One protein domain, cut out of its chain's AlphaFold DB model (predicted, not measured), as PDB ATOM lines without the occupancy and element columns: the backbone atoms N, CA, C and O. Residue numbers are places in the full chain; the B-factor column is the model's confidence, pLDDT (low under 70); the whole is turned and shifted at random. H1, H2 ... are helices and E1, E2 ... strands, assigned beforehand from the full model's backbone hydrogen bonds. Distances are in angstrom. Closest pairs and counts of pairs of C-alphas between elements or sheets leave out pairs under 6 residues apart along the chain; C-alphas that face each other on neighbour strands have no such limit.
ATOM      1  N   SER A  58      34.290   8.141   0.457       94.06
ATOM      2  CA  SER A  58      33.724   8.010   1.802       94.06
ATOM      3  C   SER A  58      34.404   6.845   2.496       94.06
ATOM      4  O   SER A  58      34.419   5.761   1.918       94.06
ATOM      5  N   GLU A  59      34.976   7.060   3.678       93.25
ATOM      6  CA  GLU A  59      35.737   6.044   4.410       93.25
ATOM      7  C   GLU A  59      35.245   5.904   5.851       93.25
ATOM      8  O   GLU A  59      34.857   6.886   6.482       93.25
ATOM      9  N   SER A  60      35.287   4.679   6.371       93.81
ATOM     10  CA  SER A  60      35.075   4.343   7.779       93.81
ATOM     11  C   SER A  60      36.129   3.339   8.230       93.81
ATOM     12  O   SER A  60      36.654   2.557   7.430       93.81
ATOM     13  N   LYS A  61      36.421   3.355   9.529       91.94
ATOM     14  CA  LYS A  61      37.352   2.432  10.165       91.94
ATOM     15  C   LYS A  61      36.673   1.718  11.328       91.94
ATOM     16  O   LYS A  61      36.117   2.362  12.220       91.94
ATOM     17  N   ILE A  62      36.785   0.394  11.345       91.00
ATOM     18  CA  ILE A  62      36.300  -0.461  12.432       91.00
ATOM     19  C   ILE A  62      37.440  -1.308  12.995       91.00
ATOM     20  O   ILE A  62      38.367  -1.681  12.275       91.00
ATOM     21  N   ILE A  63      37.364  -1.612  14.288       86.75
ATOM     22  CA  ILE A  63      38.221  -2.584  14.962       86.75
ATOM     23  C   ILE A  63      37.369  -3.777  15.358       86.75
ATOM     24  O   ILE A  63      36.289  -3.622  15.930       86.75
ATOM     25  N   LEU A  64      37.877  -4.966  15.066       79.00
ATOM     26  CA  LEU A  64      37.313  -6.210  15.558       79.00
ATOM     27  C   LEU A  64      38.015  -6.574  16.858       79.00
ATOM     28  O   LEU A  64      39.193  -6.932  16.854       79.00
ATOM     29  N   GLU A  65      37.300  -6.489  17.973       67.06
ATOM     30  CA  GLU A  65      37.803  -7.050  19.218       67.06
ATOM     31  C   GLU A  65      37.720  -8.571  19.086       67.06
ATOM     32  O   GLU A  65      36.655  -9.184  19.200       67.06
ATOM     33  N   THR A  66      38.860  -9.209  18.805       57.84
ATOM     34  CA  THR A  66      38.999 -10.638  19.070       57.84
ATOM     35  C   THR A  66      38.933 -10.768  20.578       57.84
ATOM     36  O   THR A  66      39.940 -10.553  21.252       57.84
ATOM     37  N   GLY A  67      37.727 -11.015  21.097       49.31
ATOM     38  CA  GLY A  67      37.507 -11.217  22.520       49.31
ATOM     39  C   GLY A  67      38.608 -12.115  23.063       49.31
ATOM     40  O   GLY A  67      38.939 -13.134  22.444       49.31
ATOM     41  N   ASN A  68      39.217 -11.680  24.166       39.94
ATOM     42  CA  ASN A  68      40.190 -12.468  24.902       39.94
ATOM     43  C   ASN A  68      39.691 -13.912  25.022       39.94
ATOM     44  O   ASN A  68      38.486 -14.158  25.067       39.94
ATOM     45  N   LYS A  90      41.154 -15.506   9.809       66.31
ATOM     46  CA  LYS A  90      39.955 -14.916  10.442       66.31
ATOM     47  C   LYS A  90      39.598 -13.520   9.914       66.31
ATOM     48  O   LYS A  90      38.426 -13.182   9.881       66.31
ATOM     49  N   LEU A  91      40.578 -12.691   9.537       73.31
ATOM     50  CA  LEU A  91      40.319 -11.346   9.000       73.31
ATOM     51  C   LEU A  91      39.776 -11.362   7.570       73.31
ATOM     52  O   LEU A  91      38.878 -10.576   7.271       73.31
ATOM     53  N   ASP A  92      40.290 -12.246   6.717       76.56
ATOM     54  CA  ASP A  92      39.819 -12.369   5.338       76.56
ATOM     55  C   ASP A  92      38.372 -12.877   5.315       76.56
ATOM     56  O   ASP A  92      37.552 -12.322   4.584       76.56
ATOM     57  N   ASP A  93      38.015 -13.796   6.222       81.62
ATOM     58  CA  ASP A  93      36.632 -14.253   6.409       81.62
ATOM     59  C   ASP A  93      35.685 -13.079   6.719       81.62
ATOM     60  O   ASP A  93      34.612 -12.947   6.126       81.62
ATOM     61  N   TRP A  94      36.078 -12.164   7.615       84.12
ATOM     62  CA  TRP A  94      35.268 -10.981   7.934       84.12
ATOM     63  C   TRP A  94      35.146 -10.016   6.752       84.12
ATOM     64  O   TRP A  94      34.075  -9.439   6.544       84.12
ATOM     65  N   ILE A  95      36.215  -9.843   5.969       88.31
ATOM     66  CA  ILE A  95      36.197  -9.023   4.750       88.31
ATOM     67  C   ILE A  95      35.235  -9.628   3.718       88.31
ATOM     68  O   ILE A  95      34.452  -8.890   3.109       88.31
ATOM     69  N   GLU A  96      35.236 -10.951   3.546       87.75
ATOM     70  CA  GLU A  96      34.297 -11.648   2.663       87.75
ATOM     71  C   GLU A  96      32.849 -11.532   3.148       87.75
ATOM     72  O   GLU A  96      31.948 -11.248   2.351       87.75
ATOM     73  N   ILE A  97      32.608 -11.665   4.457       89.19
ATOM     74  CA  ILE A  97      31.271 -11.487   5.037       89.19
ATOM     75  C   ILE A  97      30.772 -10.054   4.802       89.19
ATOM     76  O   ILE A  97      29.631  -9.881   4.364       89.19
ATOM     77  N   LEU A  98      31.609  -9.031   5.009       91.06
ATOM     78  CA  LEU A  98      31.269  -7.624   4.738       91.06
ATOM     79  C   LEU A  98      30.935  -7.370   3.260       91.06
ATOM     80  O   LEU A  98      30.051  -6.568   2.959       91.06
ATOM     81  N   LYS A  99      31.597  -8.077   2.335       92.50
ATOM     82  CA  LYS A  99      31.315  -8.035   0.889       92.50
ATOM     83  C   LYS A  99      30.183  -8.974   0.452       92.50
ATOM     84  O   LYS A  99      29.877  -9.064  -0.738       92.50
ATOM     85  N   SER A 100      29.531  -9.669   1.385       93.69
ATOM     86  CA  SER A 100      28.491 -10.635   1.047       93.69
ATOM     87  C   SER A 100      27.228  -9.965   0.495       93.69
ATOM     88  O   SER A 100      26.730  -8.952   0.999       93.69
ATOM     89  N   ARG A 101      26.634 -10.611  -0.517       93.88
ATOM     90  CA  ARG A 101      25.358 -10.178  -1.115       93.88
ATOM     91  C   ARG A 101      24.244 -10.047  -0.086       93.88
ATOM     92  O   ARG A 101      23.447  -9.124  -0.173       93.88
ATOM     93  N   ARG A 102      24.204 -10.941   0.901       93.31
ATOM     94  CA  ARG A 102      23.168 -10.965   1.936       93.31
ATOM     95  C   ARG A 102      23.162  -9.685   2.777       93.31
ATOM     96  O   ARG A 102      22.087  -9.135   2.998       93.31
ATOM     97  N   LEU A 103      24.326  -9.203   3.227       93.56
ATOM     98  CA  LEU A 103      24.405  -7.981   4.035       93.56
ATOM     99  C   LEU A 103      24.126  -6.734   3.198       93.56
ATOM    100  O   LEU A 103      23.287  -5.923   3.587       93.56
ATOM    101  N   MET A 104      24.748  -6.614   2.021       94.50
ATOM    102  CA  MET A 104      24.505  -5.458   1.156       94.50
ATOM    103  C   MET A 104      23.036  -5.383   0.711       94.50
ATOM    104  O   MET A 104      22.467  -4.297   0.684       94.50
ATOM    105  N   MET A 105      22.377  -6.517   0.449       93.69
ATOM    106  CA  MET A 105      20.956  -6.536   0.088       93.69
ATOM    107  C   MET A 105      20.061  -6.007   1.220       93.69
ATOM    108  O   MET A 105      19.152  -5.226   0.950       93.69
ATOM    109  N   LYS A 106      20.353  -6.344   2.489       92.62
ATOM    110  CA  LYS A 106      19.654  -5.759   3.654       92.62
ATOM    111  C   LYS A 106      19.835  -4.235   3.718       92.62
ATOM    112  O   LYS A 106      18.895  -3.518   4.052       92.62
ATOM    113  N   VAL A 107      21.034  -3.733   3.405       94.62
ATOM    114  CA  VAL A 107      21.342  -2.289   3.385       94.62
ATOM    115  C   VAL A 107      20.595  -1.583   2.255       94.62
ATOM    116  O   VAL A 107      19.974  -0.546   2.485       94.62
ATOM    117  N   VAL A 108      20.611  -2.163   1.053       92.75
ATOM    118  CA  VAL A 108      19.886  -1.662  -0.121       92.75
ATOM    119  C   VAL A 108      18.390  -1.577   0.155       92.75
ATOM    120  O   VAL A 108      17.789  -0.547  -0.150       92.75
ATOM    121  N   ASP A 109      17.801  -2.622   0.739       91.25
ATOM    122  CA  ASP A 109      16.367  -2.661   1.034       91.25
ATOM    123  C   ASP A 109      15.984  -1.639   2.113       91.25
ATOM    124  O   ASP A 109      15.066  -0.843   1.915       91.25
ATOM    125  N   LYS A 110      16.754  -1.556   3.208       90.69
ATOM    126  CA  LYS A 110      16.493  -0.621   4.318       90.69
ATOM    127  C   LYS A 110      16.675   0.853   3.931       90.69
ATOM    128  O   LYS A 110      16.049   1.727   4.532       90.69
ATOM    129  N   LEU A 111      17.523   1.155   2.944       90.38
ATOM    130  CA  LEU A 111      17.729   2.517   2.429       90.38
ATOM    131  C   LEU A 111      16.905   2.838   1.170       90.38
ATOM    132  O   LEU A 111      16.930   3.995   0.735       90.38
ATOM    133  N   ASP A 112      16.148   1.882   0.624       89.31
ATOM    134  CA  ASP A 112      15.423   1.981  -0.655       89.31
ATOM    135  C   ASP A 112      16.323   2.404  -1.835       89.31
ATOM    136  O   ASP A 112      15.943   3.216  -2.682       89.31
ATOM    137  N   LEU A 113      17.557   1.885  -1.890       88.94
ATOM    138  CA  LEU A 113      18.537   2.276  -2.918       88.94
ATOM    139  C   LEU A 113      18.193   1.750  -4.316       88.94
ATOM    140  O   LEU A 113      18.798   2.176  -5.300       88.94
ATOM    141  N   ASN A 114      17.218   0.844  -4.407       88.88
ATOM    142  CA  ASN A 114      16.662   0.351  -5.662       88.88
ATOM    143  C   ASN A 114      15.942   1.452  -6.463       88.88
ATOM    144  O   ASN A 114      15.706   1.280  -7.659       88.88
ATOM    145  N   ILE A 115      15.614   2.587  -5.834       89.56
ATOM    146  CA  ILE A 115      14.988   3.739  -6.482       89.56
ATOM    147  C   ILE A 115      16.024   4.861  -6.640       89.56
ATOM    148  O   ILE A 115      16.413   5.513  -5.670       89.56
ATOM    149  N   LYS A 116      16.439   5.132  -7.880       89.44
ATOM    150  CA  LYS A 116      17.348   6.238  -8.217       89.44
ATOM    151  C   LYS A 116      16.564   7.438  -8.735       89.44
ATOM    152  O   LYS A 116      15.716   7.297  -9.616       89.44
ATOM    153  N   TYR A 117      16.893   8.628  -8.238       88.50
ATOM    154  CA  TYR A 117      16.283   9.889  -8.662       88.50
ATOM    155  C   TYR A 117      17.312  10.723  -9.422       88.50
ATOM    156  O   TYR A 117      18.434  10.921  -8.960       88.50
ATOM    157  N   LYS A 118      16.938  11.239 -10.591       87.31
ATOM    158  CA  LYS A 118      17.764  12.143 -11.394       87.31
ATOM    159  C   LYS A 118      16.968  13.400 -11.720       87.31
ATOM    160  O   LYS A 118      15.858  13.335 -12.240       87.31
ATOM    161  N   GLU A 119      17.550  14.554 -11.430       83.31
ATOM    162  CA  GLU A 119      16.996  15.861 -11.782       83.31
ATOM    163  C   GLU A 119      17.697  16.380 -13.037       83.31
ATOM    164  O   GLU A 119      18.925  16.316 -13.158       83.31
ATOM    165  N   LYS A 120      16.919  16.900 -13.988       76.06
ATOM    166  CA  LYS A 120      17.455  17.541 -15.188       76.06
ATOM    167  C   LYS A 120      17.691  19.027 -14.902       76.06
ATOM    168  O   LYS A 120      16.744  19.793 -14.763       76.06
ATOM    169  N   LYS A 121      18.957  19.443 -14.828       71.38
ATOM    170  CA  LYS A 121      19.377  20.851 -14.737       71.38
ATOM    171  C   LYS A 121      19.973  21.283 -16.078       71.38
ATOM    172  O   LYS A 121      21.141  21.029 -16.368       71.38
ATOM    173  N   GLY A 122      19.156  21.918 -16.919       71.19
ATOM    174  CA  GLY A 122      19.546  22.296 -18.282       71.19
ATOM    175  C   GLY A 122      19.821  21.064 -19.155       71.19
ATOM    176  O   GLY A 122      18.933  20.235 -19.353       71.19
ATOM    177  N   PHE A 123      21.056  20.931 -19.651       63.16
ATOM    178  CA  PHE A 123      21.518  19.761 -20.416       63.16
ATOM    179  C   PHE A 123      22.096  18.633 -19.540       63.16
ATOM    180  O   PHE A 123      22.348  17.544 -20.049       63.16
ATOM    181  N   LEU A 124      22.298  18.867 -18.236       67.81
ATOM    182  CA  LEU A 124      22.893  17.895 -17.317       67.81
ATOM    183  C   LEU A 124      21.811  17.161 -16.525       67.81
ATOM    184  O   LEU A 124      20.910  17.775 -15.957       67.81
ATOM    185  N   THR A 125      21.925  15.839 -16.447       74.88
ATOM    186  CA  THR A 125      21.117  15.005 -15.554       74.88
ATOM    187  C   THR A 125      21.957  14.639 -14.338       74.88
ATOM    188  O   THR A 125      22.933  13.897 -14.430       74.88
ATOM    189  N   THR A 126      21.605  15.196 -13.181       78.75
ATOM    190  CA  THR A 126      22.317  14.947 -11.923       78.75
ATOM    191  C   THR A 126      21.518  13.997 -11.057       78.75
ATOM    192  O   THR A 126      20.329  14.217 -10.827       78.75
ATOM    193  N   GLU A 127      22.169  12.954 -10.562       83.94
ATOM    194  CA  GLU A 127      21.580  12.061  -9.572       83.94
ATOM    195  C   GLU A 127      21.439  12.781  -8.230       83.94
ATOM    196  O   GLU A 127      22.338  13.509  -7.804       83.94
ATOM    197  N   ILE A 128      20.294  12.598  -7.583       84.12
ATOM    198  CA  ILE A 128      19.971  13.182  -6.288       84.12
ATOM    199  C   ILE A 128      19.437  12.098  -5.359       84.12
ATOM    200  O   ILE A 128      18.796  11.140  -5.785       84.12
ATOM    201  N   TYR A 129      19.713  12.245  -4.067       82.44
ATOM    202  CA  TYR A 129      19.203  11.317  -3.064       82.44
ATOM    203  C   TYR A 129      17.732  11.605  -2.728       82.44
ATOM    204  O   TYR A 129      17.276  12.739  -2.887       82.44
ATOM    205  N   LYS A 130      17.003  10.599  -2.218       79.06
ATOM    206  CA  LYS A 130      15.549  10.658  -1.961       79.06
ATOM    207  C   LYS A 130      15.104  11.855  -1.110       79.06
ATOM    208  O   LYS A 130      14.047  12.415  -1.365       79.06
ATOM    209  N   GLU A 131      15.925  12.281  -0.150       78.81
ATOM    210  CA  GLU A 131      15.659  13.444   0.714       78.81
ATOM    211  C   GLU A 131      15.666  14.768  -0.063       78.81
ATOM    212  O   GLU A 131      14.819  15.621   0.170       78.81
ATOM    213  N   ASN A 132      16.562  14.903  -1.044       79.81
ATOM    214  CA  ASN A 132      16.702  16.112  -1.860       79.81
ATOM    215  C   ASN A 132      15.826  16.076  -3.124       79.81
ATOM    216  O   ASN A 132      15.777  17.052  -3.874       79.81
ATOM    217  N   SER A 133      15.164  14.948  -3.389       81.19
ATOM    218  CA  SER A 133      14.223  14.801  -4.494       81.19
ATOM    219  C   SER A 133      12.904  15.501  -4.169       81.19
ATOM    220  O   SER A 133      12.407  15.362  -3.053       81.19
ATOM    221  N   PRO A 134      12.277  16.221  -5.121       80.50
ATOM    222  CA  PRO A 134      10.970  16.835  -4.892       80.50
ATOM    223  C   PRO A 134       9.849  15.791  -4.766       80.50
ATOM    224  O   PRO A 134       8.769  16.119  -4.272       80.50
ATOM    225  N   ILE A 135      10.104  14.547  -5.185       83.31
ATOM    226  CA  ILE A 135       9.172  13.418  -5.126       83.31
ATOM    227  C   ILE A 135       9.863  12.228  -4.464       83.31
ATOM    228  O   ILE A 135      11.012  11.922  -4.785       83.31
ATOM    229  N   THR A 136       9.147  11.524  -3.596       85.31
ATOM    230  CA  THR A 136       9.550  10.227  -3.049       85.31
ATOM    231  C   THR A 136       8.583   9.144  -3.494       85.31
ATOM    232  O   THR A 136       7.371   9.338  -3.539       85.31
ATOM    233  N   LEU A 137       9.131   7.994  -3.862       87.50
ATOM    234  CA  LEU A 137       8.383   6.816  -4.275       87.50
ATOM    235  C   LEU A 137       8.347   5.826  -3.112       87.50
ATOM    236  O   LEU A 137       9.390   5.533  -2.527       87.50
ATOM    237  N   LYS A 138       7.165   5.288  -2.804       86.81
ATOM    238  CA  LYS A 138       7.004   4.135  -1.910       86.81
ATOM    239  C   LYS A 138       6.127   3.071  -2.561       86.81
ATOM    240  O   LYS A 138       5.155   3.393  -3.241       86.81
ATOM    241  N   PHE A 139       6.470   1.809  -2.339       85.00
ATOM    242  CA  PHE A 139       5.622   0.682  -2.718       85.00
ATOM    243  C   PHE A 139       4.499   0.529  -1.687       85.00
ATOM    244  O   PHE A 139       4.746   0.713  -0.497       85.00
ATOM    245  N   VAL A 140       3.277   0.234  -2.138       85.25
ATOM    246  CA  VAL A 140       2.140  -0.038  -1.236       85.25
ATOM    247  C   VAL A 140       2.370  -1.343  -0.479       85.25
ATOM    248  O   VAL A 140       2.218  -1.389   0.737       85.25
ATOM    249  N   ASP A 141       2.783  -2.380  -1.206       84.25
ATOM    250  CA  ASP A 141       3.267  -3.639  -0.648       84.25
ATOM    251  C   ASP A 141       4.783  -3.712  -0.844       84.25
ATOM    252  O   ASP A 141       5.270  -3.724  -1.977       84.25
ATOM    253  N   GLU A 142       5.545  -3.779   0.249       80.25
ATOM    254  CA  GLU A 142       7.008  -3.868   0.202       80.25
ATOM    255  C   GLU A 142       7.499  -5.097  -0.572       80.25
ATOM    256  O   GLU A 142       8.546  -5.033  -1.219       80.25
ATOM    257  N   LYS A 143       6.719  -6.188  -0.613       83.44
ATOM    258  CA  LYS A 143       7.068  -7.384  -1.396       83.44
ATOM    259  C   LYS A 143       7.105  -7.111  -2.899       83.44
ATOM    260  O   LYS A 143       7.857  -7.765  -3.621       83.44
ATOM    261  N   SER A 144       6.379  -6.095  -3.369       83.12
ATOM    262  CA  SER A 144       6.388  -5.672  -4.775       83.12
ATOM    263  C   SER A 144       7.767  -5.188  -5.243       83.12
ATOM    264  O   SER A 144       8.055  -5.230  -6.438       83.12
ATOM    265  N   LYS A 145       8.668  -4.792  -4.325       80.94
ATOM    266  CA  LYS A 145      10.066  -4.457  -4.653       80.94
ATOM    267  C   LYS A 145      10.810  -5.632  -5.304       80.94
ATOM    268  O   LYS A 145      11.672  -5.410  -6.153       80.94
ATOM    269  N   TYR A 146      10.472  -6.863  -4.917       82.69
ATOM    270  CA  TYR A 146      11.119  -8.093  -5.383       82.69
ATOM    271  C   TYR A 146      10.570  -8.593  -6.729       82.69
ATOM    272  O   TYR A 146      11.198  -9.439  -7.353       82.69
ATOM    273  N   LEU A 147       9.438  -8.053  -7.195       83.50
ATOM    274  CA  LEU A 147       8.784  -8.414  -8.465       83.50
ATOM    275  C   LEU A 147       9.270  -7.562  -9.655       83.50
ATOM    276  O   LEU A 147       8.694  -7.593 -10.744       83.50
ATOM    277  N   VAL A 148      10.289  -6.723  -9.446       83.38
ATOM    278  CA  VAL A 148      10.867  -5.880 -10.497       83.38
ATOM    279  C   VAL A 148      11.940  -6.672 -11.242       83.38
ATOM    280  O   VAL A 148      13.096  -6.692 -10.836       83.38
ATOM    281  N   ASP A 149      11.565  -7.271 -12.372       83.62
ATOM    282  CA  ASP A 149      12.471  -8.139 -13.150       83.62
ATOM    283  C   ASP A 149      13.484  -7.373 -14.018       83.62
ATOM    284  O   ASP A 149      14.456  -7.928 -14.518       83.62
ATOM    285  N   SER A 150      13.229  -6.092 -14.297       84.88
ATOM    286  CA  SER A 150      14.094  -5.274 -15.156       84.88
ATOM    287  C   SER A 150      13.980  -3.797 -14.826       84.88
ATOM    288  O   SER A 150      12.906  -3.320 -14.459       84.88
ATOM    289  N   THR A 151      15.068  -3.056 -15.055       86.81
ATOM    290  CA  THR A 151      15.108  -1.612 -14.794       86.81
ATOM    291  C   THR A 151      13.992  -0.878 -15.548       86.81
ATOM    292  O   THR A 151      13.885  -0.957 -16.786       86.81
ATOM    293  N   LYS A 152      13.160  -0.157 -14.789       87.62
ATOM    294  CA  LYS A 152      12.064   0.690 -15.281       87.62
ATOM    295  C   LYS A 152      12.435   2.155 -15.094       87.62
ATOM    296  O   LYS A 152      12.817   2.551 -13.999       87.62
ATOM    297  N   ASN A 153      12.322   2.952 -16.154       89.12
ATOM    298  CA  ASN A 153      12.667   4.372 -16.130       89.12
ATOM    299  C   ASN A 153      11.418   5.209 -16.409       89.12
ATOM    300  O   ASN A 153      10.833   5.105 -17.488       89.12
ATOM    301  N   TYR A 154      11.058   6.057 -15.456       88.19
ATOM    302  CA  TYR A 154       9.893   6.925 -15.511       88.19
ATOM    303  C   TYR A 154      10.320   8.392 -15.474       88.19
ATOM    304  O   TYR A 154      11.152   8.778 -14.659       88.19
ATOM    305  N   GLU A 155       9.744   9.230 -16.328       87.81
ATOM    306  CA  GLU A 155       9.821  10.686 -16.209       87.81
ATOM    307  C   GLU A 155       8.547  11.193 -15.530       87.81
ATOM    308  O   GLU A 155       7.446  11.053 -16.063       87.81
ATOM    309  N   ILE A 156       8.693  11.803 -14.359       86.56
ATOM    310  CA  ILE A 156       7.589  12.387 -13.606       86.56
ATOM    311  C   ILE A 156       7.584  13.889 -13.834       86.56
ATOM    312  O   ILE A 156       8.479  14.599 -13.376       86.56
ATOM    313  N   VAL A 157       6.567  14.375 -14.539       86.00
ATOM    314  CA  VAL A 157       6.349  15.801 -14.795       86.00
ATOM    315  C   VAL A 157       5.314  16.321 -13.805       86.00
ATOM    316  O   VAL A 157       4.155  15.900 -13.827       86.00
ATOM    317  N   ILE A 158       5.729  17.230 -12.926       83.06
ATOM    318  CA  ILE A 158       4.853  17.849 -11.926       83.06
ATOM    319  C   ILE A 158       3.988  18.902 -12.631       83.06
ATOM    320  O   ILE A 158       4.523  19.891 -13.122       83.06
ATOM    321  N   LYS A 159       2.664  18.689 -12.693       78.81
ATOM    322  CA  LYS A 159       1.706  19.624 -13.318       78.81
ATOM    323  C   LYS A 159       1.158  20.645 -12.323       78.81
ATOM    324  O   LYS A 159       0.925  21.792 -12.675       78.81
ATOM    325  N   SER A 160       0.872  20.217 -11.094       72.00
ATOM    326  CA  SER A 160       0.263  21.069 -10.070       72.00
ATOM    327  C   SER A 160       0.645  20.606  -8.668       72.00
ATOM    328  O   SER A 160       1.408  19.655  -8.493       72.00
ATOM    329  N   SER A 161       0.098  21.258  -7.637       71.94
ATOM    330  CA  SER A 161       0.345  20.850  -6.256       71.94
ATOM    331  C   SER A 161      -0.165  19.450  -5.909       71.94
ATOM    332  O   SER A 161       0.354  18.848  -4.970       71.94
ATOM    333  N   LYS A 162      -1.133  18.935  -6.679       78.88
ATOM    334  CA  LYS A 162      -1.805  17.649  -6.443       78.88
ATOM    335  C   LYS A 162      -1.568  16.618  -7.549       78.88
ATOM    336  O   LYS A 162      -1.588  15.429  -7.245       78.88
ATOM    337  N   ASN A 163      -1.302  17.046  -8.787       84.44
ATOM    338  CA  ASN A 163      -1.279  16.154  -9.950       84.44
ATOM    339  C   ASN A 163       0.099  16.100 -10.625       84.44
ATOM    340  O   ASN A 163       0.812  17.106 -10.721       84.44
ATOM    341  N   PHE A 164       0.434  14.935 -11.178       86.69
ATOM    342  CA  PHE A 164       1.628  14.707 -11.989       86.69
ATOM    343  C   PHE A 164       1.325  13.798 -13.184       86.69
ATOM    344  O   PHE A 164       0.345  13.055 -13.185       86.69
ATOM    345  N   ILE A 165       2.181  13.843 -14.203       86.12
ATOM    346  CA  ILE A 165       2.202  12.846 -15.278       86.12
ATOM    347  C   ILE A 165       3.408  11.943 -15.063       86.12
ATOM    348  O   ILE A 165       4.537  12.429 -15.048       86.12
ATOM    349  N   CYS A 166       3.177  10.639 -14.969       86.12
ATOM    350  CA  CYS A 166       4.216   9.625 -15.084       86.12
ATOM    351  C   CYS A 166       4.322   9.186 -16.548       86.12
ATOM    352  O   CYS A 166       3.347   8.691 -17.117       86.12
ATOM    353  N   LYS A 167       5.483   9.383 -17.171       85.88
ATOM    354  CA  LYS A 167       5.776   8.897 -18.522       85.88
ATOM    355  C   LYS A 167       6.764   7.744 -18.447       85.88
ATOM    356  O   LYS A 167       7.845   7.907 -17.892       85.88
ATOM    357  N   ASP A 168       6.432   6.600 -19.023       85.38
ATOM    358  CA  ASP A 168       7.393   5.509 -19.194       85.38
ATOM    359  C   ASP A 168       8.293   5.805 -20.401       85.38
ATOM    360  O   ASP A 168       7.802   5.978 -21.514       85.38
ATOM    361  N   LEU A 169       9.611   5.852 -20.202       81.06
ATOM    362  CA  LEU A 169      10.560   6.162 -21.275       81.06
ATOM    363  C   LEU A 169      10.733   5.027 -22.293       81.06
ATOM    364  O   LEU A 169      11.227   5.279 -23.388       81.06
ATOM    365  N   LYS A 170      10.359   3.785 -21.954       79.50
ATOM    366  CA  LYS A 170      10.437   2.651 -22.891       79.50
ATOM    367  C   LYS A 170       9.211   2.565 -23.790       79.50
ATOM    368  O   LYS A 170       9.346   2.276 -24.972       79.50
ATOM    369  N   THR A 171       8.023   2.779 -23.228       74.38
ATOM    370  CA  THR A 171       6.748   2.612 -23.948       74.38
ATOM    371  C   THR A 171       6.123   3.935 -24.389       74.38
ATOM    372  O   THR A 171       5.152   3.926 -25.135       74.38
ATOM    373  N   ASN A 172       6.663   5.074 -23.938       77.44
ATOM    374  CA  ASN A 172       6.114   6.423 -24.124       77.44
ATOM    375  C   ASN A 172       4.673   6.615 -23.602       77.44
ATOM    376  O   ASN A 172       4.054   7.656 -23.844       77.44
ATOM    377  N   ASN A 173       4.152   5.650 -22.839       83.25
ATOM    378  CA  ASN A 173       2.837   5.722 -22.219       83.25
ATOM    379  C   ASN A 173       2.823   6.776 -21.109       83.25
ATOM    380  O   ASN A 173       3.749   6.854 -20.298       83.25
ATOM    381  N   LYS A 174       1.751   7.575 -21.063       85.94
ATOM    382  CA  LYS A 174       1.541   8.632 -20.067       85.94
ATOM    383  C   LYS A 174       0.387   8.245 -19.151       85.94
ATOM    384  O   LYS A 174      -0.707   7.974 -19.635       85.94
ATOM    385  N   ILE A 175       0.628   8.252 -17.848       85.56
ATOM    386  CA  ILE A 175      -0.374   7.977 -16.819       85.56
ATOM    387  C   ILE A 175      -0.492   9.224 -15.945       85.56
ATOM    388  O   ILE A 175       0.513   9.708 -15.416       85.56
ATOM    389  N   GLU A 176      -1.700   9.770 -15.812       85.62
ATOM    390  CA  GLU A 176      -1.958  10.878 -14.888       85.62
ATOM    391  C   GLU A 176      -2.167  10.335 -13.472       85.62
ATOM    392  O   GLU A 176      -2.921   9.387 -13.256       85.62
ATOM    393  N   GLY A 177      -1.457  10.918 -12.509       84.38
ATOM    394  CA  GLY A 177      -1.447  10.495 -11.116       84.38
ATOM    395  C   GLY A 177      -1.733  11.646 -10.161       84.38
ATOM    396  O   GLY A 177      -1.466  12.813 -10.460       84.38
ATOM    397  N   ILE A 178      -2.255  11.301  -8.985       86.75
ATOM    398  CA  ILE A 178      -2.473  12.226  -7.869       86.75
ATOM    399  C   ILE A 178      -1.481  11.854  -6.764       86.75
ATOM    400  O   ILE A 178      -1.373  10.680  -6.405       86.75
ATOM    401  N   PHE A 179      -0.752  12.833  -6.224       85.94
ATOM    402  CA  PHE A 179       0.182  12.587  -5.121       85.94
ATOM    403  C   PHE A 179      -0.547  11.988  -3.908       85.94
ATOM    404  O   PHE A 179      -1.639  12.426  -3.547       85.94
ATOM    405  N   GLY A 180       0.060  10.979  -3.280       82.81
ATOM    406  CA  GLY A 180      -0.502  10.263  -2.132       82.81
ATOM    407  C   GLY A 180      -1.531   9.175  -2.467       82.81
ATOM    408  O   GLY A 180      -1.955   8.473  -1.553       82.81
ATOM    409  N   LYS A 181      -1.918   8.990  -3.739       87.56
ATOM    410  CA  LYS A 181      -2.780   7.874  -4.175       87.56
ATOM    411  C   LYS A 181      -1.974   6.770  -4.878       87.56
ATOM    412  O   LYS A 181      -0.986   7.087  -5.546       87.56
ATOM    413  N   PRO A 182      -2.382   5.493  -4.749       87.44
ATOM    414  CA  PRO A 182      -1.701   4.382  -5.402       87.44
ATOM    415  C   PRO A 182      -1.941   4.386  -6.915       87.44
ATOM    416  O   PRO A 182      -3.052   4.611  -7.393       87.44
ATOM    417  N   LEU A 183      -0.877   4.121  -7.669       86.69
ATOM    418  CA  LEU A 183      -0.881   3.876  -9.108       86.69
ATOM    419  C   LEU A 183      -0.513   2.419  -9.366       86.69
ATOM    420  O   LEU A 183       0.488   1.927  -8.846       86.69
ATOM    421  N   LYS A 184      -1.303   1.743 -10.200       84.69
ATOM    422  CA  LYS A 184      -1.127   0.322 -10.497       84.69
ATOM    423  C   LYS A 184      -0.120   0.113 -11.629       84.69
ATOM    424  O   LYS A 184      -0.327   0.582 -12.746       84.69
ATOM    425  N   PHE A 185       0.942  -0.636 -11.347       83.88
ATOM    426  CA  PHE A 185       1.933  -1.099 -12.317       83.88
ATOM    427  C   PHE A 185       1.912  -2.631 -12.410       83.88
ATOM    428  O   PHE A 185       1.326  -3.314 -11.574       83.88
ATOM    429  N   LYS A 186       2.573  -3.199 -13.431       81.19
ATOM    430  CA  LYS A 186       2.635  -4.662 -13.640       81.19
ATOM    431  C   LYS A 186       3.259  -5.427 -12.465       81.19
ATOM    432  O   LYS A 186       2.934  -6.587 -12.268       81.19
ATOM    433  N   PHE A 187       4.147  -4.774 -11.722       80.25
ATOM    434  CA  PHE A 187       4.912  -5.352 -10.615       80.25
ATOM    435  C   PHE A 187       4.390  -4.924  -9.231       80.25
ATOM    436  O   PHE A 187       5.032  -5.222  -8.234       80.25
ATOM    437  N   GLY A 188       3.256  -4.211  -9.160       84.44
ATOM    438  CA  GLY A 188       2.644  -3.775  -7.900       84.44
ATOM    439  C   GLY A 188       2.091  -2.350  -7.938       84.44
ATOM    440  O   GLY A 188       2.143  -1.663  -8.961       84.44
ATOM    441  N   GLU A 189       1.552  -1.898  -6.808       87.00
ATOM    442  CA  GLU A 189       1.045  -0.534  -6.639       87.00
ATOM    443  C   GLU A 189       2.099   0.380  -6.007       87.00
ATOM    444  O   GLU A 189       2.792   0.012  -5.054       87.00
ATOM    445  N   ILE A 190       2.213   1.595  -6.539       87.25
ATOM    446  CA  ILE A 190       3.209   2.585  -6.127       87.25
ATOM    447  C   ILE A 190       2.510   3.881  -5.739       87.25
ATOM    448  O   ILE A 190       1.662   4.377  -6.481       87.25
ATOM    449  N   ILE A 191       2.917   4.475  -4.620       88.19
ATOM    450  CA  ILE A 191       2.488   5.808  -4.204       88.19
ATOM    451  C   ILE A 191       3.653   6.780  -4.376       88.19
ATOM    452  O   ILE A 191       4.766   6.550  -3.899       88.19
ATOM    453  N   PHE A 192       3.373   7.904  -5.029       87.38
ATOM    454  CA  PHE A 192       4.296   9.029  -5.118       87.38
ATOM    455  C   PHE A 192       3.901  10.092  -4.095       87.38
ATOM    456  O   PHE A 192       2.771  10.586  -4.103       87.38
ATOM    457  N   PHE A 193       4.837  10.462  -3.229       86.12
ATOM    458  CA  PHE A 193       4.714  11.544  -2.260       86.12
ATOM    459  C   PHE A 193       5.528  12.753  -2.712       86.12
ATOM    460  O   PHE A 193       6.527  12.620  -3.416       86.12
ATOM    461  N   ARG A 194       5.114  13.947  -2.293       83.56
ATOM    462  CA  ARG A 194       5.821  15.194  -2.593       83.56
ATOM    463  C   ARG A 194       6.611  15.636  -1.360       83.56
ATOM    464  O   ARG A 194       6.010  15.851  -0.315       83.56
ATOM    465  N   ASN A 195       7.930  15.786  -1.490       76.19
ATOM    466  CA  ASN A 195       8.812  16.180  -0.379       76.19
ATOM    467  C   ASN A 195       8.887  17.702  -0.187       76.19
ATOM    468  O   ASN A 195       8.899  18.177   0.942       76.19
ATOM    469  N   HIS A 196       8.939  18.474  -1.280       67.19
ATOM    470  CA  HIS A 196       9.069  19.933  -1.225       67.19
ATOM    471  C   HIS A 196       8.029  20.633  -2.105       67.19
ATOM    472  O   HIS A 196       7.843  20.302  -3.281       67.19
ATOM    473  N   ILE A 197       7.384  21.661  -1.546       55.75
ATOM    474  CA  ILE A 197       6.518  22.599  -2.271       55.75
ATOM    475  C   ILE A 197       7.434  23.623  -2.954       55.75
ATOM    476  O   ILE A 197       7.592  24.746  -2.498       55.75
ATOM    477  N   SER A 198       8.116  23.209  -4.019       49.97
ATOM    478  CA  SER A 198       8.785  24.154  -4.918       49.97
ATOM    479  C   SER A 198       7.863  24.463  -6.096       49.97
ATOM    480  O   SER A 198       7.299  23.540  -6.692       49.97
ATOM    481  N   ASN A 199       7.696  25.754  -6.403       47.12
ATOM    482  CA  ASN A 199       6.822  26.293  -7.458       47.12
ATOM    483  C   ASN A 199       7.356  26.086  -8.885       47.12
ATOM    484  O   ASN A 199       6.725  26.521  -9.842       47.12
ATOM    485  N   SER A 200       8.512  25.448  -9.057       52.78
ATOM    486  CA  SER A 200       9.074  25.210 -10.385       52.78
ATOM    487  C   SER A 200       8.509  23.933 -11.011       52.78
ATOM    488  O   SER A 200       8.645  22.857 -10.422       52.78
ATOM    489  N   GLU A 201       7.968  24.049 -12.224       56.78
ATOM    490  CA  GLU A 201       7.710  22.941 -13.151       56.78
ATOM    491  C   GLU A 201       9.016  22.175 -13.411       56.78
ATOM    492  O   GLU A 201       9.831  22.537 -14.258       56.78
ATOM    493  N   LYS A 202       9.269  21.134 -12.619       70.31
ATOM    494  CA  LYS A 202      10.459  20.290 -12.746       70.31
ATOM    495  C   LYS A 202      10.038  18.879 -13.106       70.31
ATOM    496  O   LYS A 202       9.155  18.313 -12.460       70.31
ATOM    497  N   SER A 203      10.688  18.308 -14.122       80.88
ATOM    498  CA  SER A 203      10.614  16.874 -14.381       80.88
ATOM    499  C   SER A 203      11.712  16.138 -13.614       80.88
ATOM    500  O   SER A 203      12.860  16.585 -13.542       80.88
ATOM    501  N   VAL A 204      11.343  15.014 -13.004       85.44
ATOM    502  CA  VAL A 204      12.266  14.121 -12.297       85.44
ATOM    503  C   VAL A 204      12.257  12.773 -12.984       85.44
ATOM    504  O   VAL A 204      11.205  12.189 -13.220       85.44
ATOM    505  N   LEU A 205      13.442  12.268 -13.285       87.38
ATOM    506  CA  LEU A 205      13.635  10.927 -13.807       87.38
ATOM    507  C   LEU A 205      13.789   9.969 -12.625       87.38
ATOM    508  O   LEU A 205      14.703  10.118 -11.816       87.38
ATOM    509  N   VAL A 206      12.897   8.994 -12.524       88.81
ATOM    510  CA  VAL A 206      12.907   7.956 -11.495       88.81
ATOM    511  C   VAL A 206      13.205   6.620 -12.154       88.81
ATOM    512  O   VAL A 206      12.476   6.171 -13.035       88.81
ATOM    513  N   SER A 207      14.285   5.982 -11.721       88.94
ATOM    514  CA  SER A 207      14.685   4.653 -12.173       88.94
ATOM    515  C   SER A 207      14.469   3.653 -11.045       88.94
ATOM    516  O   SER A 207      15.049   3.805  -9.974       88.94
ATOM    517  N   ILE A 208      13.659   2.628 -11.292       90.44
ATOM    518  CA  ILE A 208      13.459   1.497 -10.382       90.44
ATOM    519  C   ILE A 208      14.298   0.339 -10.915       90.44
ATOM    520  O   ILE A 208      14.040  -0.159 -12.013       90.44
ATOM    521  N   VAL A 209      15.318  -0.049 -10.158       90.94
ATOM    522  CA  VAL A 209      16.288  -1.095 -10.501       90.94
ATOM    523  C   VAL A 209      15.965  -2.362  -9.694       90.94
ATOM    524  O   VAL A 209      15.564  -2.234  -8.536       90.94
ATOM    525  N   PRO A 210      16.126  -3.576 -10.255       91.25
ATOM    526  CA  PRO A 210      16.005  -4.813  -9.487       91.25
ATOM    527  C   PRO A 210      16.950  -4.830  -8.277       91.25
ATOM    528  O   PRO A 210      18.106  -4.414  -8.373       91.25
ATOM    529  N   LEU A 211      16.467  -5.342  -7.140       89.88
ATOM    530  CA  LEU A 211      17.209  -5.395  -5.870       89.88
ATOM    531  C   LEU A 211      18.561  -6.114  -5.992       89.88
ATOM    532  O   LEU A 211      19.545  -5.685  -5.392       89.88
ATOM    533  N   ILE A 212      18.628  -7.186  -6.782       90.69
ATOM    534  CA  ILE A 212      19.861  -7.955  -6.973       90.69
ATOM    535  C   ILE A 212      20.916  -7.164  -7.758       90.69
ATOM    536  O   ILE A 212      22.067  -7.091  -7.329       90.69
ATOM    537  N   ASP A 213      20.515  -6.505  -8.846       91.69
ATOM    538  CA  ASP A 213      21.419  -5.758  -9.726       91.69
ATOM    539  C   ASP A 213      22.041  -4.572  -8.989       91.69
ATOM    540  O   ASP A 213      23.255  -4.366  -9.026       91.69
ATOM    541  N   ILE A 214      21.212  -3.820  -8.256       91.69
ATOM    542  CA  ILE A 214      21.684  -2.675  -7.477       91.69
ATOM    543  C   ILE A 214      22.587  -3.116  -6.317       91.69
ATOM    544  O   ILE A 214      23.552  -2.430  -5.986       91.69
ATOM    545  N   THR A 215      22.323  -4.286  -5.725       93.12
ATOM    546  CA  THR A 215      23.180  -4.865  -4.683       93.12
ATOM    547  C   THR A 215      24.569  -5.173  -5.237       93.12
ATOM    548  O   THR A 215      25.566  -4.802  -4.623       93.12
ATOM    549  N   LEU A 216      24.651  -5.801  -6.415       92.94
ATOM    550  CA  LEU A 216      25.926  -6.085  -7.078       92.94
ATOM    551  C   LEU A 216      26.670  -4.800  -7.469       92.94
ATOM    552  O   LEU A 216      27.885  -4.726  -7.294       92.94
ATOM    553  N   GLU A 217      25.952  -3.773  -7.936       92.88
ATOM    554  CA  GLU A 217      26.529  -2.454  -8.221       92.88
ATOM    555  C   GLU A 217      27.212  -1.863  -6.976       92.88
ATOM    556  O   GLU A 217      28.370  -1.455  -7.051       92.88
ATOM    557  N   TYR A 218      26.543  -1.871  -5.816       93.25
ATOM    558  CA  TYR A 218      27.117  -1.327  -4.579       93.25
ATOM    559  C   TYR A 218      28.233  -2.186  -3.975       93.25
ATOM    560  O   TYR A 218      29.159  -1.618  -3.401       93.25
ATOM    561  N   ILE A 219      28.202  -3.516  -4.129       93.56
ATOM    562  CA  ILE A 219      29.328  -4.383  -3.728       93.56
ATOM    563  C   ILE A 219      30.576  -4.041  -4.541       93.56
ATOM    564  O   ILE A 219      31.654  -3.905  -3.973       93.56
ATOM    565  N   ASN A 220      30.432  -3.837  -5.854       92.75
ATOM    566  CA  ASN A 220      31.555  -3.480  -6.725       92.75
ATOM    567  C   ASN A 220      32.110  -2.073  -6.447       92.75
ATOM    568  O   ASN A 220      33.268  -1.796  -6.749       92.75
ATOM    569  N   LEU A 221      31.292  -1.172  -5.892       92.06
ATOM    570  CA  LEU A 221      31.719   0.164  -5.460       92.06
ATOM    571  C   LEU A 221      32.357   0.178  -4.060       92.06
ATOM    572  O   LEU A 221      32.949   1.198  -3.692       92.06
ATOM    573  N   LEU A 222      32.201  -0.901  -3.285       93.62
ATOM    574  CA  LEU A 222      32.700  -1.036  -1.920       93.62
ATOM    575  C   LEU A 222      34.116  -1.634  -1.913       93.62
ATOM    576  O   LEU A 222      34.335  -2.813  -2.191       93.62
ATOM    577  N   ASP A 223      35.074  -0.826  -1.480       92.69
ATOM    578  CA  ASP A 223      36.445  -1.235  -1.214       92.69
ATOM    579  C   ASP A 223      36.575  -1.585   0.281       92.69
ATOM    580  O   ASP A 223      36.429  -0.722   1.141       92.69
ATOM    581  N   VAL A 224      36.855  -2.850   0.610       91.56
ATOM    582  CA  VAL A 224      37.148  -3.298   1.989       91.56
ATOM    583  C   VAL A 224      38.549  -3.886   2.013       91.56
ATOM    584  O   VAL A 224      38.843  -4.774   1.208       91.56
ATOM    585  N   TYR A 225      39.404  -3.374   2.897       88.38
ATOM    586  CA  TYR A 225      40.805  -3.782   3.004       88.38
ATOM    587  C   TYR A 225      41.343  -3.598   4.432       88.38
ATOM    588  O   TYR A 225      40.837  -2.784   5.204       88.38
ATOM    589  N   SER A 226      42.399  -4.340   4.777       84.81
ATOM    590  CA  SER A 226      43.182  -4.147   6.006       84.81
ATOM    591  C   SER A 226      44.559  -3.572   5.661       84.81
ATOM    592  O   SER A 226      45.197  -4.008   4.705       84.81
ATOM    593  N   MET A 227      45.023  -2.573   6.421       69.75
ATOM    594  CA  MET A 227      46.326  -1.918   6.199       69.75
ATOM    595  C   MET A 227      47.518  -2.723   6.746       69.75
ATOM    596  O   MET A 227      48.661  -2.428   6.405       69.75
ATOM    597  N   SER A 228      47.287  -3.734   7.586       63.50
ATOM    598  CA  SER A 228      48.358  -4.519   8.210       63.50
ATOM    599  C   SER A 228      47.956  -5.981   8.344       63.50
ATOM    600  O   SER A 228      46.898  -6.266   8.898       63.50
ATOM    601  N   LYS A 229      48.838  -6.901   7.926       57.03
ATOM    602  CA  LYS A 229      48.608  -8.359   7.994       57.03
ATOM    603  C   LYS A 229      48.278  -8.874   9.406       57.03
ATOM    604  O   LYS A 229      47.606  -9.888   9.524       57.03
ATOM    605  N   ASN A 230      48.690  -8.150  10.451       53.47
ATOM    606  CA  ASN A 230      48.454  -8.511  11.856       53.47
ATOM    607  C   ASN A 230      47.503  -7.546  12.590       53.47
ATOM    608  O   ASN A 230      47.368  -7.635  13.806       53.47
ATOM    609  N   GLY A 231      46.894  -6.577  11.899       60.97
ATOM    610  CA  GLY A 231      46.042  -5.582  12.555       60.97
ATOM    611  C   GLY A 231      44.574  -5.971  12.531       60.97
ATOM    612  O   GLY A 231      44.041  -6.347  11.494       60.97
ATOM    613  N   HIS A 232      43.894  -5.771  13.657       75.19
ATOM    614  CA  HIS A 232      42.450  -5.980  13.826       75.19
ATOM    615  C   HIS A 232      41.583  -4.854  13.233       75.19
ATOM    616  O   HIS A 232      40.432  -4.679  13.629       75.19
ATOM    617  N   VAL A 233      42.146  -4.049  12.329       85.69
ATOM    618  CA  VAL A 233      41.528  -2.834  11.792       85.69
ATOM    619  C   VAL A 233      41.084  -3.094  10.358       85.69
ATOM    620  O   VAL A 233      41.909  -3.426   9.508       85.69
ATOM    621  N   ILE A 234      39.798  -2.890  10.083       89.62
ATOM    622  CA  ILE A 234      39.228  -2.970   8.736       89.62
ATOM    623  C   ILE A 234      38.837  -1.564   8.289       89.62
ATOM    624  O   ILE A 234      38.118  -0.847   8.990       89.62
ATOM    625  N   ASN A 235      39.294  -1.191   7.096       92.00
ATOM    626  CA  ASN A 235      38.887   0.032   6.427       92.00
ATOM    627  C   ASN A 235      37.816  -0.295   5.383       92.00
ATOM    628  O   ASN A 235      37.981  -1.209   4.571       92.00
ATOM    629  N   LEU A 236      36.737   0.484   5.391       93.62
ATOM    630  CA  LEU A 236      35.680   0.444   4.388       93.62
ATOM    631  C   LEU A 236      35.694   1.757   3.614       93.62
ATOM    632  O   LEU A 236      35.680   2.824   4.218       93.62
ATOM    633  N   GLY A 237      35.701   1.678   2.288       93.56
ATOM    634  CA  GLY A 237      35.722   2.815   1.381       93.56
ATOM    635  C   GLY A 237      34.670   2.678   0.287       93.56
ATOM    636  O   GLY A 237      34.459   1.597  -0.250       93.56
ATOM    637  N   MET A 238      34.010   3.774  -0.082       93.44
ATOM    638  CA  MET A 238      33.087   3.804  -1.219       93.44
ATOM    639  C   MET A 238      33.266   5.083  -2.035       93.44
ATOM    640  O   MET A 238      33.279   6.197  -1.503       93.44
ATOM    641  N   LYS A 239      33.389   4.924  -3.356       91.81
ATOM    642  CA  LYS A 239      33.548   6.030  -4.312       91.81
ATOM    643  C   LYS A 239      32.186   6.400  -4.896       91.81
ATOM    644  O   LYS A 239      31.614   5.622  -5.653       91.81
ATOM    645  N   SER A 240      31.676   7.594  -4.592       90.31
ATOM    646  CA  SER A 240      30.328   8.009  -5.009       90.31
ATOM    647  C   SER A 240      30.244   9.481  -5.424       90.31
ATOM    648  O   SER A 240      31.015  10.326  -4.969       90.31
ATOM    649  N   ASN A 241      29.294   9.792  -6.309       88.25
ATOM    650  CA  ASN A 241      28.860  11.158  -6.634       88.25
ATOM    651  C   ASN A 241      27.998  11.778  -5.511       88.25
ATOM    652  O   ASN A 241      27.892  13.000  -5.420       88.25
ATOM    653  N   LEU A 242      27.419  10.943  -4.641       89.38
ATOM    654  CA  LEU A 242      26.579  11.309  -3.505       89.38
ATOM    655  C   LEU A 242      27.257  10.862  -2.196       89.38
ATOM    656  O   LEU A 242      26.899   9.818  -1.645       89.38
ATOM    657  N   PRO A 243      28.233  11.630  -1.672       89.06
ATOM    658  CA  PRO A 243      29.042  11.202  -0.526       89.06
ATOM    659  C   PRO A 243      28.221  10.930   0.741       89.06
ATOM    660  O   PRO A 243      28.439   9.935   1.418       89.06
ATOM    661  N   ASN A 244      27.207  11.752   1.029       90.94
ATOM    662  CA  ASN A 244      26.338  11.524   2.190       90.94
ATOM    663  C   ASN A 244      25.571  10.194   2.102       90.94
ATOM    664  O   ASN A 244      25.303   9.575   3.127       90.94
ATOM    665  N   ASN A 245      25.208   9.755   0.890       90.62
ATOM    666  CA  ASN A 245      24.568   8.457   0.699       90.62
ATOM    667  C   ASN A 245      25.578   7.324   0.919       90.62
ATOM    668  O   ASN A 245      25.278   6.378   1.635       90.62
ATOM    669  N   ALA A 246      26.793   7.453   0.378       92.25
ATOM    670  CA  ALA A 246      27.865   6.489   0.618       92.25
ATOM    671  C   ALA A 246      28.192   6.346   2.117       92.25
ATOM    672  O   ALA A 246      28.314   5.220   2.591       92.25
ATOM    673  N   ASN A 247      28.219   7.446   2.880       94.06
ATOM    674  CA  ASN A 247      28.365   7.388   4.337       94.06
ATOM    675  C   ASN A 247      27.241   6.578   4.996       94.06
ATOM    676  O   ASN A 247      27.519   5.649   5.746       94.06
ATOM    677  N   LYS A 248      25.974   6.875   4.664       93.12
ATOM    678  CA  LYS A 248      24.812   6.136   5.191       93.12
ATOM    679  C   LYS A 248      24.879   4.645   4.850       93.12
ATOM    680  O   LYS A 248      24.504   3.825   5.681       93.12
ATOM    681  N   ILE A 249      25.347   4.297   3.650       94.50
ATOM    682  CA  ILE A 249      25.518   2.905   3.213       94.50
ATOM    683  C   ILE A 249      26.586   2.208   4.051       94.50
ATOM    684  O   ILE A 249      26.317   1.130   4.573       94.50
ATOM    685  N   ILE A 250      27.768   2.814   4.206       95.12
ATOM    686  CA  ILE A 250      28.869   2.233   4.985       95.12
ATOM    687  C   ILE A 250      28.470   2.099   6.460       95.12
ATOM    688  O   ILE A 250      28.599   1.015   7.022       95.12
ATOM    689  N   ASP A 251      27.926   3.156   7.068       94.69
ATOM    690  CA  ASP A 251      27.487   3.135   8.468       94.69
ATOM    691  C   ASP A 251      26.417   2.058   8.697       94.69
ATOM    692  O   ASP A 251      26.499   1.284   9.650       94.69
ATOM    693  N   LEU A 252      25.422   1.962   7.808       94.56
ATOM    694  CA  LEU A 252      24.365   0.962   7.942       94.56
ATOM    695  C   LEU A 252      24.863  -0.461   7.672       94.56
ATOM    696  O   LEU A 252      24.362  -1.396   8.293       94.56
ATOM    697  N   LEU A 253      25.836  -0.635   6.774       95.19
ATOM    698  CA  LEU A 253      26.484  -1.921   6.534       95.19
ATOM    699  C   LEU A 253      27.222  -2.400   7.784       95.19
ATOM    700  O   LEU A 253      27.061  -3.554   8.167       95.19
ATOM    701  N   ILE A 254      27.971  -1.511   8.442       93.56
ATOM    702  CA  ILE A 254      28.671  -1.813   9.696       93.56
ATOM    703  C   ILE A 254      27.670  -2.185  10.794       93.56
ATOM    704  O   ILE A 254      27.867  -3.184  11.479       93.56
ATOM    705  N   LEU A 255      26.569  -1.436  10.925       92.25
ATOM    706  CA  LEU A 255      25.514  -1.747  11.895       92.25
ATOM    707  C   LEU A 255      24.853  -3.101  11.611       92.25
ATOM    708  O   LEU A 255      24.710  -3.910  12.520       92.25
ATOM    709  N   GLN A 256      24.498  -3.384  10.354       92.62
ATOM    710  CA  GLN A 256      23.925  -4.680   9.976       92.62
ATOM    711  C   GLN A 256      24.898  -5.831  10.210       92.62
ATOM    712  O   GLN A 256      24.485  -6.901  10.638       92.62
ATOM    713  N   PHE A 257      26.183  -5.621   9.939       92.00
ATOM    714  CA  PHE A 257      27.225  -6.600  10.215       92.00
ATOM    715  C   PHE A 257      27.372  -6.866  11.719       92.00
ATOM    716  O   PHE A 257      27.427  -8.023  12.133       92.00
ATOM    717  N   GLN A 258      27.365  -5.814  12.540       88.88
ATOM    718  CA  GLN A 258      27.381  -5.927  13.996       88.88
ATOM    719  C   GLN A 258      26.154  -6.688  14.521       88.88
ATOM    720  O   GLN A 258      26.310  -7.609  15.323       88.88
ATOM    721  N   ASP A 259      24.954  -6.350  14.043       88.50
ATOM    722  CA  ASP A 259      23.708  -7.025  14.420       88.50
ATOM    723  C   ASP A 259      23.749  -8.520  14.071       88.50
ATOM    724  O   ASP A 259      23.339  -9.359  14.874       88.50
ATOM    725  N   ASP A 260      24.280  -8.864  12.898       87.94
ATOM    726  CA  ASP A 260      24.383 -10.244  12.420       87.94
ATOM    727  C   ASP A 260      25.356 -11.075  13.275       87.94
ATOM    728  O   ASP A 260      25.026 -12.189  13.685       87.94
ATOM    729  N   ILE A 261      26.512 -10.504  13.641       84.44
ATOM    730  CA  ILE A 261      27.471 -11.136  14.562       84.44
ATOM    731  C   ILE A 261      26.840 -11.358  15.940       84.44
ATOM    732  O   ILE A 261      26.997 -12.430  16.535       84.44
ATOM    733  N   ILE A 262      26.143 -10.349  16.469       84.19
ATOM    734  CA  ILE A 262      25.481 -10.439  17.775       84.19
ATOM    735  C   ILE A 262      24.402 -11.526  17.746       84.19
ATOM    736  O   ILE A 262      24.305 -12.310  18.692       84.19
ATOM    737  N   ASP A 263      23.602 -11.596  16.682       86.81
ATOM    738  CA  ASP A 263      22.552 -12.603  16.534       86.81
ATOM    739  C   ASP A 263      23.131 -14.024  16.472       86.81
ATOM    740  O   ASP A 263      22.678 -14.916  17.196       86.81
ATOM    741  N   ASP A 264      24.196 -14.240  15.701       83.06
ATOM    742  CA  ASP A 264      24.842 -15.550  15.623       83.06
ATOM    743  C   ASP A 264      25.490 -15.960  16.951       83.06
ATOM    744  O   ASP A 264      25.329 -17.102  17.394       83.06
TER     745      ASP A 264
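This is residues 58 to 68 and 90 to 264 of the 804 residues of the protein "Polysaccharide biosynthesis tyrosine autokinase" of Apibacter sp. B2912 (UniProt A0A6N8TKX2). Two lobes make an elongated body: at one end a sandwich of strands, at the other a small sheet, E1-E12-E11, with H1 and H5 over one face in two layers; H2 and H4 lie between the lobes. In the sandwich the strongly twisted sheet E3-E2-E10-E5-E6-E7 is partly face to face with the smaller sheet E4-E9-E8, which has H3 on it. The printed part has 186 residues with five named helices and twelve named strands, in the order E1 H1 H2 E2 E3 E4 H3 E5 E6 E7 E8 E9 E10 H4 E11 E12 H5; the class is mixed and the three sheets are antiparallel. The whole is only just compact, close to loose, with a radius of gyration of the C-alphas of 19.2 A and spans of 62 by 33 by 26 A.

The largest sheet runs E3, residues 124 to 128, E2, 115 to 121, E10, 203 to 208, E5, 152 to 158, E6, 163 to 168, and E7, 174 to 178. Across its successive pairs, N 126 and O 119 (2.9 A), N 118 and O 205 (2.8 A), N 154 and O 206 (2.8 A), N 155 and O 167 (2.8 A), and N 166 and O 175 (2.9 A) are within hydrogen-bond range. E5, E6 and E7 form a meander, each strand the antiparallel neighbour of the one before. The other sheet of the sandwich is E4, residues 135 to 139, E9, 188 to 194, and E8, 182 to 185, its facing part 9.5 A away centre to centre; N 138 and O 191, and N 190 and O 183, are each 2.9 A apart. H3, residues 142 to 147, is on this sheet; its closest C-alphas to E9 are Ser 144 and Gly 188, 5.2 A. H4, residues 211 to 221, touches H2, residues 101 to 111, about perpendicular at 75 degrees, closest at the C-alphas of Met 105 and Thr 215, 5.5 A. H2 touches residues 249 to 257 of H5, residues 243 to 264, at a steep tilt of 57 degrees, opposite ways; the closest C-alphas are Val 107 and Leu 253, 6.0 A. H5 is on the sheet of E1, residues 58 to 64, E12, 233 to 240, and E11, 222 to 225, at a height of 9.9 A; N 236 and O 60 are 2.9 A apart, N 223 and O 237 2.8 A. H1, residues 90 to 98, is on it too, over E12 at a height of 8.9 A, its closest C-alphas to E11 being Ile 95 and Val 224, 6.4 A; H4 only grazes it. Every O i to N i+4 pair is within hydrogen-bond range in H1, H2, H4 and H5; H3 has 0 of 2, but 3 of 3 O i to N i+3.

E1 begins at C-alpha 58 (33.724, 8.010, 1.802), E7 ends at C-alpha 178 (-2.473, 12.226, -7.869), and H5 ends at C-alpha 264 (24.842, -15.550, 15.623). H5 is 31.5 A long, E12 22.9 A, E1 20.1 A and E9 20.0 A.

The farthest C-alphas, Asn 68 and Lys 159, are 63.0 A apart. Residues 69 to 89 are cut out, and C-alphas 68 and 90 are 14.7 A apart across the cut. Of the links printed whole, none is long. Mean pLDDT of the printed part is 84.0; residues 65 to 68, 90, 123 to 124, 196 to 201 and 227 to 231 are under 70.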